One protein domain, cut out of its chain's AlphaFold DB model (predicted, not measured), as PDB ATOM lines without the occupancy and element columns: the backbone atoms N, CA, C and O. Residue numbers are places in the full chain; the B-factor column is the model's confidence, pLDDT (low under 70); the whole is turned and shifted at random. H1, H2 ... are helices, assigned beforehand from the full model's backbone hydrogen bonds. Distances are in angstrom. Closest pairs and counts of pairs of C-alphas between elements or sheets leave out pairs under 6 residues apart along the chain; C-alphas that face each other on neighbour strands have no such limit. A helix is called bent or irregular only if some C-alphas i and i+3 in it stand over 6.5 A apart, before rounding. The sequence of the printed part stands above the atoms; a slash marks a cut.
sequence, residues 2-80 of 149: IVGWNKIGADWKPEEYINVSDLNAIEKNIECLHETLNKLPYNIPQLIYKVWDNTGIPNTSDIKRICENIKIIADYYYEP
ATOM      1  N   ILE A   2     -51.930  37.578 -21.813       51.03
ATOM      2  CA  ILE A   2     -51.484  37.212 -23.167       51.03
ATOM      3  C   ILE A   2     -52.198  35.906 -23.541       51.03
ATOM      4  O   ILE A   2     -52.025  34.891 -22.868       51.03
ATOM      5  N   VAL A   3     -53.064  35.951 -24.551       50.00
ATOM      6  CA  VAL A   3     -53.831  34.786 -25.016       50.00
ATOM      7  C   VAL A   3     -52.941  33.972 -25.955       50.00
ATOM      8  O   VAL A   3     -52.451  34.523 -26.931       50.00
ATOM      9  N   GLY A   4     -52.748  32.677 -25.677       60.25
ATOM     10  CA  GLY A   4     -51.920  31.783 -26.507       60.25
ATOM     11  C   GLY A   4     -50.512  31.495 -25.971       60.25
ATOM     12  O   GLY A   4     -49.723  30.856 -26.663       60.25
ATOM     13  N   TRP A   5     -50.200  31.920 -24.742       70.06
ATOM     14  CA  TRP A   5     -48.925  31.612 -24.089       70.06
ATOM     15  C   TRP A   5     -48.788  30.114 -23.778       70.06
ATOM     16  O   TRP A   5     -49.594  29.540 -23.043       70.06
ATOM     17  N   ASN A   6     -47.737  29.487 -24.300       73.38
ATOM     18  CA  ASN A   6     -47.387  28.095 -24.046       73.38
ATOM     19  C   ASN A   6     -46.456  28.001 -22.836       73.38
ATOM     20  O   ASN A   6     -45.532  28.801 -22.667       73.38
ATOM     21  N   LYS A   7     -46.682  26.997 -21.987       73.31
ATOM     22  CA  LYS A   7     -45.790  26.724 -20.859       73.31
ATOM     23  C   LYS A   7     -44.428  26.274 -21.393       73.31
ATOM     24  O   LYS A   7     -44.359  25.320 -22.159       73.31
ATOM     25  N   ILE A   8     -43.374  26.946 -20.949       74.12
ATOM     26  CA  ILE A   8     -41.976  26.555 -21.159       74.12
ATOM     27  C   ILE A   8     -41.388  26.098 -19.820       74.12
ATOM     28  O   ILE A   8     -41.869  26.519 -18.762       74.12
ATOM     29  N   GLY A   9     -40.370  25.236 -19.843       63.53
ATOM     30  CA  GLY A   9     -39.585  24.963 -18.637       63.53
ATOM     31  C   GLY A   9     -38.914  26.254 -18.154       63.53
ATOM     32  O   GLY A   9     -38.405  27.023 -18.969       63.53
ATOM     33  N   ALA A  10     -38.974  26.533 -16.853       54.53
ATOM     34  CA  ALA A  10     -38.388  27.738 -16.256       54.53
ATOM     35  C   ALA A  10     -37.062  27.458 -15.525       54.53
ATOM     36  O   ALA A  10     -36.283  28.381 -15.320       54.53
ATOM     37  N   ASP A  11     -36.788  26.187 -15.209       65.25
ATOM     38  CA  ASP A  11     -35.679  25.747 -14.351       65.25
ATOM     39  C   ASP A  11     -34.780  24.726 -15.067       65.25
ATOM     40  O   ASP A  11     -34.422  23.691 -14.502       65.25
ATOM     41  N   TRP A  12     -34.454  24.993 -16.336       64.19
ATOM     42  CA  TRP A  12     -33.640  24.085 -17.143       64.19
ATOM     43  C   TRP A  12     -32.236  23.920 -16.559       64.19
ATOM     44  O   TRP A  12     -31.528  24.905 -16.326       64.19
ATOM     45  N   LYS A  13     -31.807  22.674 -16.376       65.25
ATOM     46  CA  LYS A  13     -30.421  22.346 -16.036       65.25
ATOM     47  C   LYS A  13     -29.577  22.220 -17.308       65.25
ATOM     48  O   LYS A  13     -30.106  21.821 -18.342       65.25
ATOM     49  N   PRO A  14     -28.261  22.502 -17.259       60.97
ATOM     50  CA  PRO A  14     -27.386  22.377 -18.428       60.97
ATOM     51  C   PRO A  14     -27.383  20.983 -19.073       60.97
ATOM     52  O   PRO A  14     -27.060  20.863 -20.251       60.97
ATOM     53  N   GLU A  15     -27.724  19.937 -18.314       65.25
ATOM     54  CA  GLU A  15     -27.779  18.554 -18.796       65.25
ATOM     55  C   GLU A  15     -29.131  18.177 -19.428       65.25
ATOM     56  O   GLU A  15     -29.273  17.075 -19.963       65.25
ATOM     57  N   GLU A  16     -30.138  19.049 -19.343       62.34
ATOM     58  CA  GLU A  16     -31.467  18.792 -19.886       62.34
ATOM     59  C   GLU A  16     -31.532  19.109 -21.382       62.34
ATOM     60  O   GLU A  16     -31.018  20.115 -21.872       62.34
ATOM     61  N   TYR A  17     -32.197  18.225 -22.123       66.25
ATOM     62  CA  TYR A  17     -32.366  18.361 -23.561       66.25
ATOM     63  C   TYR A  17     -33.666  19.100 -23.861       66.25
ATOM     64  O   TYR A  17     -34.748  18.642 -23.492       66.25
ATOM     65  N   ILE A  18     -33.553  20.209 -24.587       70.06
ATOM     66  CA  ILE A  18     -34.706  20.900 -25.159       70.06
ATOM     67  C   ILE A  18     -35.296  19.999 -26.246       70.06
ATOM     68  O   ILE A  18     -34.606  19.647 -27.208       70.06
ATOM     69  N   ASN A  19     -36.565  19.618 -26.103       74.75
ATOM     70  CA  ASN A  19     -37.249  18.807 -27.104       74.75
ATOM     71  C   ASN A  19     -37.994  19.684 -28.129       74.75
ATOM     72  O   ASN A  19     -38.102  20.904 -28.015       74.75
ATOM     73  N   VAL A  20     -38.529  19.041 -29.164       79.00
ATOM     74  CA  VAL A  20     -39.243  19.708 -30.265       79.00
ATOM     75  C   VAL A  20     -40.491  20.455 -29.791       79.00
ATOM     76  O   VAL A  20     -40.816  21.516 -30.327       79.00
ATOM     77  N   SER A  21     -41.185  19.941 -28.777       77.94
ATOM     78  CA  SER A  21     -42.333  20.626 -28.177       77.94
ATOM     79  C   SER A  21     -41.903  21.912 -27.473       77.94
ATOM     80  O   SER A  21     -42.586  22.923 -27.614       77.94
ATOM     81  N   ASP A  22     -40.759  21.903 -26.783       78.88
ATOM     82  CA  ASP A  22     -40.204  23.090 -26.123       78.88
ATOM     83  C   ASP A  22     -39.777  24.152 -27.141       78.88
ATOM     84  O   ASP A  22     -40.120  25.324 -26.991       78.88
ATOM     85  N   LEU A  23     -39.095  23.751 -28.223       79.62
ATOM     86  CA  LEU A  23     -38.714  24.668 -29.305       79.62
ATOM     87  C   LEU A  23     -39.944  25.300 -29.964       79.62
ATOM     88  O   LEU A  23     -40.003  26.517 -30.133       79.62
ATOM     89  N   ASN A  24     -40.963  24.496 -30.276       83.12
ATOM     90  CA  ASN A  24     -42.221  25.002 -30.820       83.12
ATOM     91  C   ASN A  24     -42.964  25.917 -29.832       83.12
ATOM     92  O   ASN A  24     -43.602  26.880 -30.257       83.12
ATOM     93  N   ALA A  25     -42.892  25.648 -28.525       81.31
ATOM     94  CA  ALA A  25     -43.476  26.512 -27.501       81.31
ATOM     95  C   ALA A  25     -42.757  27.868 -27.421       81.31
ATOM     96  O   ALA A  25     -43.424  28.899 -27.334       81.31
ATOM     97  N   ILE A  26     -41.421  27.882 -27.502       84.69
ATOM     98  CA  ILE A  26     -40.618  29.113 -27.543       84.69
ATOM     99  C   ILE A  26     -41.001  29.961 -28.761       84.69
ATOM    100  O   ILE A  26     -41.333  31.133 -28.600       84.69
ATOM    101  N   GLU A  27     -41.014  29.376 -29.960       88.12
ATOM    102  CA  GLU A  27     -41.350  30.089 -31.204       88.12
ATOM    103  C   GLU A  27     -42.752  30.700 -31.145       88.12
ATOM    104  O   GLU A  27     -42.919  31.889 -31.412       88.12
ATOM    105  N   LYS A  28     -43.745  29.919 -30.700       85.62
ATOM    106  CA  LYS A  28     -45.122  30.402 -30.531       85.62
ATOM    107  C   LYS A  28     -45.237  31.512 -29.493       85.62
ATOM    108  O   LYS A  28     -46.060  32.407 -29.650       85.62
ATOM    109  N   ASN A  29     -44.447  31.476 -28.423       84.12
ATOM    110  CA  ASN A  29     -44.465  32.539 -27.419       84.12
ATOM    111  C   ASN A  29     -43.865  33.839 -27.961       84.12
ATOM    112  O   ASN A  29     -44.404  34.909 -27.685       84.12
ATOM    113  N   ILE A  30     -42.792  33.752 -28.753       85.56
ATOM    114  CA  ILE A  30     -42.207  34.907 -29.447       85.56
ATOM    115  C   ILE A  30     -43.228  35.488 -30.434       85.56
ATOM    116  O   ILE A  30     -43.459  36.695 -30.416       85.56
ATOM    117  N   GLU A  31     -43.885  34.643 -31.231       88.56
ATOM    118  CA  GLU A  31     -44.956  35.050 -32.151       88.56
ATOM    119  C   GLU A  31     -46.117  35.719 -31.406       88.56
ATOM    120  O   GLU A  31     -46.540  36.821 -31.747       88.56
ATOM    121  N   CYS A  32     -46.575  35.118 -30.310       85.50
ATOM    122  CA  CYS A  32     -47.648  35.663 -29.487       85.50
ATOM    123  C   CYS A  32     -47.289  37.034 -28.883       85.50
ATOM    124  O   CYS A  32     -48.125  37.943 -28.861       85.50
ATOM    125  N   LEU A  33     -46.048  37.214 -28.413       81.56
ATOM    126  CA  LEU A  33     -45.549  38.509 -27.937       81.56
ATOM    127  C   LEU A  33     -45.502  39.537 -29.066       81.56
ATOM    128  O   LEU A  33     -45.982  40.655 -28.884       81.56
ATOM    129  N   HIS A  34     -44.969  39.153 -30.225       85.50
ATOM    130  CA  HIS A  34     -44.898  40.001 -31.412       85.50
ATOM    131  C   HIS A  34     -46.283  40.481 -31.849       85.50
ATOM    132  O   HIS A  34     -46.488  41.682 -32.024       85.50
ATOM    133  N   GLU A  35     -47.259  39.579 -31.947       86.38
ATOM    134  CA  GLU A  35     -48.642  39.930 -32.275       86.38
ATOM    135  C   GLU A  35     -49.292  40.808 -31.206       86.38
ATOM    136  O   GLU A  35     -50.010  41.755 -31.524       86.38
ATOM    137  N   THR A  36     -49.076  40.491 -29.927       81.44
ATOM    138  CA  THR A  36     -49.671  41.247 -28.819       81.44
ATOM    139  C   THR A  36     -49.147  42.676 -28.796       81.44
ATOM    140  O   THR A  36     -49.929  43.611 -28.633       81.44
ATOM    141  N   LEU A  37     -47.842  42.862 -28.989       75.56
ATOM    142  CA  LEU A  37     -47.228  44.184 -29.005       75.56
ATOM    143  C   LEU A  37     -47.593  44.974 -30.267       75.56
ATOM    144  O   LEU A  37     -47.839  46.167 -30.146       75.56
ATOM    145  N   ASN A  38     -47.746  44.327 -31.428       79.25
ATOM    146  CA  ASN A  38     -48.235  44.988 -32.649       79.25
ATOM    147  C   ASN A  38     -49.740  45.321 -32.632       79.25
ATOM    148  O   ASN A  38     -50.195  46.145 -33.421       79.25
ATOM    149  N   LYS A  39     -50.537  44.699 -31.749       78.75
ATOM    150  CA  LYS A  39     -51.914  45.150 -31.446       78.75
ATOM    151  C   LYS A  39     -51.927  46.397 -30.556       78.75
ATOM    152  O   LYS A  39     -52.938  47.091 -30.475       78.75
ATOM    153  N   LEU A  40     -50.823  46.653 -29.860       72.06
ATOM    154  CA  LEU A  40     -50.531  47.902 -29.165       72.06
ATOM    155  C   LEU A  40     -49.765  48.832 -30.135       72.06
ATOM    156  O   LEU A  40     -49.494  48.441 -31.267       72.06
ATOM    157  N   PRO A  41     -49.405  50.070 -29.759       67.44
ATOM    158  CA  PRO A  41     -48.817  51.000 -30.723       67.44
ATOM    159  C   PRO A  41     -47.319  50.741 -31.018       67.44
ATOM    160  O   PRO A  41     -46.664  51.565 -31.669       67.44
ATOM    161  N   TYR A  42     -46.775  49.598 -30.577       65.12
ATOM    162  CA  TYR A  42     -45.415  49.161 -30.894       65.12
ATOM    163  C   TYR A  42     -45.368  48.637 -32.335       65.12
ATOM    164  O   TYR A  42     -46.079  47.700 -32.673       65.12
ATOM    165  N   ASN A  43     -44.514  49.218 -33.182       75.06
ATOM    166  CA  ASN A  43     -44.353  48.795 -34.579       75.06
ATOM    167  C   ASN A  43     -43.158  47.845 -34.723       75.06
ATOM    168  O   ASN A  43     -42.135  48.218 -35.297       75.06
ATOM    169  N   ILE A  44     -43.272  46.636 -34.180       79.88
ATOM    170  CA  ILE A  44     -42.185  45.654 -34.236       79.88
ATOM    171  C   ILE A  44     -42.127  45.069 -35.655       79.88
ATOM    172  O   ILE A  44     -43.153  44.574 -36.136       79.88
ATOM    173  N   PRO A  45     -40.965  45.074 -36.339       84.81
ATOM    174  CA  PRO A  45     -40.845  44.536 -37.693       84.81
ATOM    175  C   PRO A  45     -41.237  43.057 -37.745       84.81
ATOM    176  O   PRO A  45     -41.242  42.362 -36.730       84.81
ATOM    177  N   GLN A  46     -41.572  42.566 -38.940       88.38
ATOM    178  CA  GLN A  46     -41.899  41.156 -39.128       88.38
ATOM    179  C   GLN A  46     -40.709  40.277 -38.716       88.38
ATOM    180  O   GLN A  46     -39.594  40.468 -39.198       88.38
ATOM    181  N   LEU A  47     -40.966  39.315 -37.831       90.25
ATOM    182  CA  LEU A  47     -39.976  38.344 -37.379       90.25
ATOM    183  C   LEU A  47     -40.110  37.040 -38.170       90.25
ATOM    184  O   LEU A  47     -41.145  36.761 -38.778       90.25
ATOM    185  N   ILE A  48     -39.048  36.236 -38.156       89.44
ATOM    186  CA  ILE A  48     -39.017  34.927 -38.817       89.44
ATOM    187  C   ILE A  48     -39.162  33.838 -37.760       89.44
ATOM    188  O   ILE A  48     -38.347  33.761 -36.838       89.44
ATOM    189  N   TYR A  49     -40.145  32.962 -37.944       87.00
ATOM    190  CA  TYR A  49     -40.438  31.829 -37.066       87.00
ATOM    191  C   TYR A  49     -40.161  30.504 -37.770       87.00
ATOM    192  O   TYR A  49     -40.181  30.427 -39.002       87.00
ATOM    193  N   LYS A  50     -39.920  29.451 -36.991       86.75
ATOM    194  CA  LYS A  50     -39.719  28.095 -37.513       86.75
ATOM    195  C   LYS A  50     -40.609  27.105 -36.775       86.75
ATOM    196  O   LYS A  50     -40.665  27.123 -35.550       86.75
ATOM    197  N   VAL A  51     -41.260  26.218 -37.524       86.88
ATOM    198  CA  VAL A  51     -41.925  25.038 -36.962       86.88
ATOM    199  C   VAL A  51     -40.921  23.894 -36.937       86.88
ATOM    200  O   VAL A  51     -40.306  23.572 -37.953       86.88
ATOM    201  N   TRP A  52     -40.748  23.305 -35.763       82.69
ATOM    202  CA  TRP A  52     -39.815  22.219 -35.512       82.69
ATOM    203  C   TRP A  52     -40.518  20.870 -35.637       82.69
ATOM    204  O   TRP A  52     -41.614  20.683 -35.103       82.69
ATOM    205  N   ASP A  53     -39.876  19.930 -36.327       83.50
ATOM    206  CA  ASP A  53     -40.303  18.535 -36.425       83.50
ATOM    207  C   ASP A  53     -39.401  17.614 -35.588       83.50
ATOM    208  O   ASP A  53     -38.354  18.028 -35.091       83.50
ATOM    209  N   ASN A  54     -39.796  16.343 -35.455       72.62
ATOM    210  CA  ASN A  54     -39.090  15.328 -34.659       72.62
ATOM    211  C   ASN A  54     -37.656  15.014 -35.132       72.62
ATOM    212  O   ASN A  54     -36.963  14.242 -34.472       72.62
ATOM    213  N   THR A  55     -37.211  15.573 -36.257       65.38
ATOM    214  CA  THR A  55     -35.872  15.364 -36.827       65.38
ATOM    215  C   THR A  55     -34.994  16.618 -36.788       65.38
ATOM    216  O   THR A  55     -33.776  16.527 -36.941       65.38
ATOM    217  N   GLY A  56     -35.590  17.788 -36.556       65.06
ATOM    218  CA  GLY A  56     -34.916  19.077 -36.550       65.06
ATOM    219  C   GLY A  56     -34.167  19.346 -35.250       65.06
ATOM    220  O   GLY A  56     -34.733  19.903 -34.312       65.06
ATOM    221  N   ILE A  57     -32.873  19.028 -35.210       72.81
ATOM    222  CA  ILE A  57     -31.972  19.541 -34.168       72.81
ATOM    223  C   ILE A  57     -31.628  21.002 -34.507       72.81
ATOM    224  O   ILE A  57     -31.210  21.272 -35.639       72.81
ATOM    225  N   PRO A  58     -31.785  21.959 -33.573       76.25
ATOM    226  CA  PRO A  58     -31.415  23.347 -33.811       76.25
ATOM    227  C   PRO A  58     -29.919  23.478 -34.067       76.25
ATOM    228  O   PRO A  58     -29.092  23.024 -33.276       76.25
ATOM    229  N   ASN A  59     -29.566  24.136 -35.167       80.94
ATOM    230  CA  ASN A  59     -28.186  24.535 -35.410       80.94
ATOM    231  C   ASN A  59     -27.907  25.921 -34.799       80.94
ATOM    232  O   ASN A  59     -28.806  26.629 -34.341       80.94
ATOM    233  N   THR A  60     -26.645  26.347 -34.817       80.62
ATOM    234  CA  THR A  60     -26.234  27.650 -34.272       80.62
ATOM    235  C   THR A  60     -26.979  28.831 -34.904       80.62
ATOM    236  O   THR A  60     -27.279  29.802 -34.214       80.62
ATOM    237  N   SER A  61     -27.311  28.756 -36.198       72.44
ATOM    238  CA  SER A  61     -28.062  29.811 -36.886       72.44
ATOM    239  C   SER A  61     -29.508  29.894 -36.398       72.44
ATOM    240  O   SER A  61     -30.042  30.993 -36.271       72.44
ATOM    241  N   ASP A  62     -30.134  28.755 -36.101       79.62
ATOM    242  CA  ASP A  62     -31.489  28.723 -35.557       79.62
ATOM    243  C   ASP A  62     -31.543  29.368 -34.166       79.62
ATOM    244  O   ASP A  62     -32.406  30.208 -33.913       79.62
ATOM    245  N   ILE A  63     -30.593  29.026 -33.287       79.56
ATOM    246  CA  ILE A  63     -30.498  29.617 -31.944       79.56
ATOM    247  C   ILE A  63     -30.237  31.122 -32.034       79.56
ATOM    248  O   ILE A  63     -30.893  31.905 -31.349       79.56
ATOM    249  N   LYS A  64     -29.330  31.543 -32.924       72.94
ATOM    250  CA  LYS A  64     -29.040  32.963 -33.145       72.94
ATOM    251  C   LYS A  64     -30.291  33.739 -33.573       72.94
ATOM    252  O   LYS A  64     -30.563  34.781 -32.986       72.94
ATOM    253  N   ARG A  65     -31.085  33.208 -34.512       89.81
ATOM    254  CA  ARG A  65     -32.360  33.816 -34.938       89.81
ATOM    255  C   ARG A  65     -33.343  33.958 -33.775       89.81
ATOM    256  O   ARG A  65     -33.942  35.017 -33.621       89.81
ATOM    257  N   ILE A  66     -33.511  32.918 -32.955       79.06
ATOM    258  CA  ILE A  66     -34.403  32.967 -31.783       79.06
ATOM    259  C   ILE A  66     -33.969  34.094 -30.835       79.06
ATOM    260  O   ILE A  66     -34.796  34.907 -30.422       79.06
ATOM    261  N   CYS A  67     -32.670  34.192 -30.535       73.94
ATOM    262  CA  CYS A  67     -32.132  35.268 -29.703       73.94
ATOM    263  C   CYS A  67     -32.335  36.658 -30.327       73.94
ATOM    264  O   CYS A  67     -32.683  37.598 -29.615       73.94
ATOM    265  N   GLU A  68     -32.139  36.801 -31.639       76.00
ATOM    266  CA  GLU A  68     -32.360  38.059 -32.361       76.00
ATOM    267  C   GLU A  68     -33.830  38.490 -32.323       76.00
ATOM    268  O   GLU A  68     -34.107  39.648 -32.024       76.00
ATOM    269  N   ASN A  69     -34.772  37.564 -32.521       79.44
ATOM    270  CA  ASN A  69     -36.203  37.845 -32.398       79.44
ATOM    271  C   ASN A  69     -36.560  38.360 -30.995       79.44
ATOM    272  O   ASN A  69     -37.249  39.371 -30.864       79.44
ATOM    273  N   ILE A  70     -36.071  37.690 -29.944       75.88
ATOM    274  CA  ILE A  70     -36.296  38.109 -28.551       75.88
ATOM    275  C   ILE A  70     -35.712  39.503 -28.315       75.88
ATOM    276  O   ILE A  70     -36.365  40.347 -27.703       75.88
ATOM    277  N   LYS A  71     -34.501  39.757 -28.821       73.06
ATOM    278  CA  LYS A  71     -33.845  41.057 -28.689       73.06
ATOM    279  C   LYS A  71     -34.647  42.165 -29.371       73.06
ATOM    280  O   LYS A  71     -34.893  43.182 -28.740       73.06
ATOM    281  N   ILE A  72     -35.105  41.955 -30.607       75.88
ATOM    282  CA  ILE A  72     -35.936  42.930 -31.329       75.88
ATOM    283  C   ILE A  72     -37.214  43.230 -30.539       75.88
ATOM    284  O   ILE A  72     -37.575  44.391 -30.374       75.88
ATOM    285  N   ILE A  73     -37.885  42.203 -30.009       75.38
ATOM    286  CA  ILE A  73     -39.080  42.402 -29.181       75.38
ATOM    287  C   ILE A  73     -38.761  43.242 -27.941       75.38
ATOM    288  O   ILE A  73     -39.505  44.170 -27.634       75.38
ATOM    289  N   ALA A  74     -37.668  42.933 -27.241       69.88
ATOM    290  CA  ALA A  74     -37.254  43.667 -26.052       69.88
ATOM    291  C   ALA A  74     -36.919  45.131 -26.373       69.88
ATOM    292  O   ALA A  74     -37.443  46.025 -25.713       69.88
ATOM    293  N   ASP A  75     -36.111  45.373 -27.408       72.25
ATOM    294  CA  ASP A  75     -35.692  46.713 -27.830       72.25
ATOM    295  C   ASP A  75     -36.919  47.590 -28.142       72.25
ATOM    296  O   ASP A  75     -37.045  48.695 -27.617       72.25
ATOM    297  N   TYR A  76     -37.885  47.062 -28.901       71.94
ATOM    298  CA  TYR A  76     -39.110  47.796 -29.227       71.94
ATOM    299  C   TYR A  76     -40.073  47.935 -28.049       71.94
ATOM    300  O   TYR A  76     -40.786  48.927 -27.979       71.94
ATOM    301  N   TYR A  77     -40.134  46.963 -27.138       69.06
ATOM    302  CA  TYR A  77     -40.982  47.062 -25.950       69.06
ATOM    303  C   TYR A  77     -40.479  48.127 -24.967       69.06
ATOM    304  O   TYR A  77     -41.284  48.816 -24.341       69.06
ATOM    305  N   TYR A  78     -39.157  48.261 -24.816       61.75
ATOM    306  CA  TYR A  78     -38.560  49.268 -23.939       61.75
ATOM    307  C   TYR A  78     -38.616  50.685 -24.520       61.75
ATOM    308  O   TYR A  78     -38.531  51.653 -23.758       61.75
ATOM    309  N   GLU A  79     -38.792  50.828 -25.834       62.44
ATOM    310  CA  GLU A  79     -39.022  52.120 -26.472       62.44
ATOM    311  C   GLU A  79     -40.513  52.504 -26.446       62.44
ATOM    312  O   GLU A  79     -41.369  51.721 -26.859       62.44
ATOM    313  N   PRO A  80     -40.870  53.725 -26.004       61.81
ATOM    314  CA  PRO A  80     -42.239  54.206 -26.105       61.81
ATOM    315  C   PRO A  80     -42.741  54.136 -27.558       61.81
ATOM    316  O   PRO A  80     -42.017  54.517 -28.477       61.81
TER     317      PRO A  80
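What this domain is: This is residues 2 to 80 of the 149 residues of an uncharacterized protein of Clostridiales bacterium (UniProt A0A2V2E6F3). Two long helices, H1 and H2, lie side by side and run the same way, and the long link between them folds back along the pair, its residues 47 to 49 packing on both helices. Before H1, residues 4 to 7 run along the side of H1 away from that link, and residues 10 to 17 then stick out as a loop. The printed part has 79 residues with two named helices, H1 then H2, and no named strand; the class is all helix, with 38 of the 79 residues, under half, in named elements. The whole is compact, with a radius of gyration of the C-alphas of 13.4 A, and elongated, spanning 39 by 25 by 22 A.

How they stand to each other: Residues 2 to 19 hold no named element, and residues 10 to 17 among them stand free. H1, residues 20 to 38, touches H2, residues 60 to 78. Their closest C-alphas are those of His 34 and Ile 73, 6.7 A apart. The two run the same way at a shallow tilt of 28 degrees, with centres 11.5 A apart. In both helices every O i to N i+4 pair is within hydrogen-bond range.

Where its parts are: H1 begins with C-alpha 20 at (-39.243, 19.708, -30.265) and ends with C-alpha 38 at (-48.235, 44.988, -32.649), a length of 26.9 A. H2 runs from C-alpha 60 at (-26.234, 27.650, -34.272) to C-alpha 78 at (-38.560, 49.268, -23.939), also 26.9 A. Neither helix is bent.

The domain as a whole: The two C-alphas farthest apart are those of Thr 55 and Pro 80, at 40.8 A. The printed part, residues 2 to 80, has no cut. The link from H1 to H2 is long, with 21 residues. Mean pLDDT of the printed part is 75.2; residues 2 to 4, 9 to 17, 41 to 42, 55 to 56, 74 and 77 to 80 are under 70.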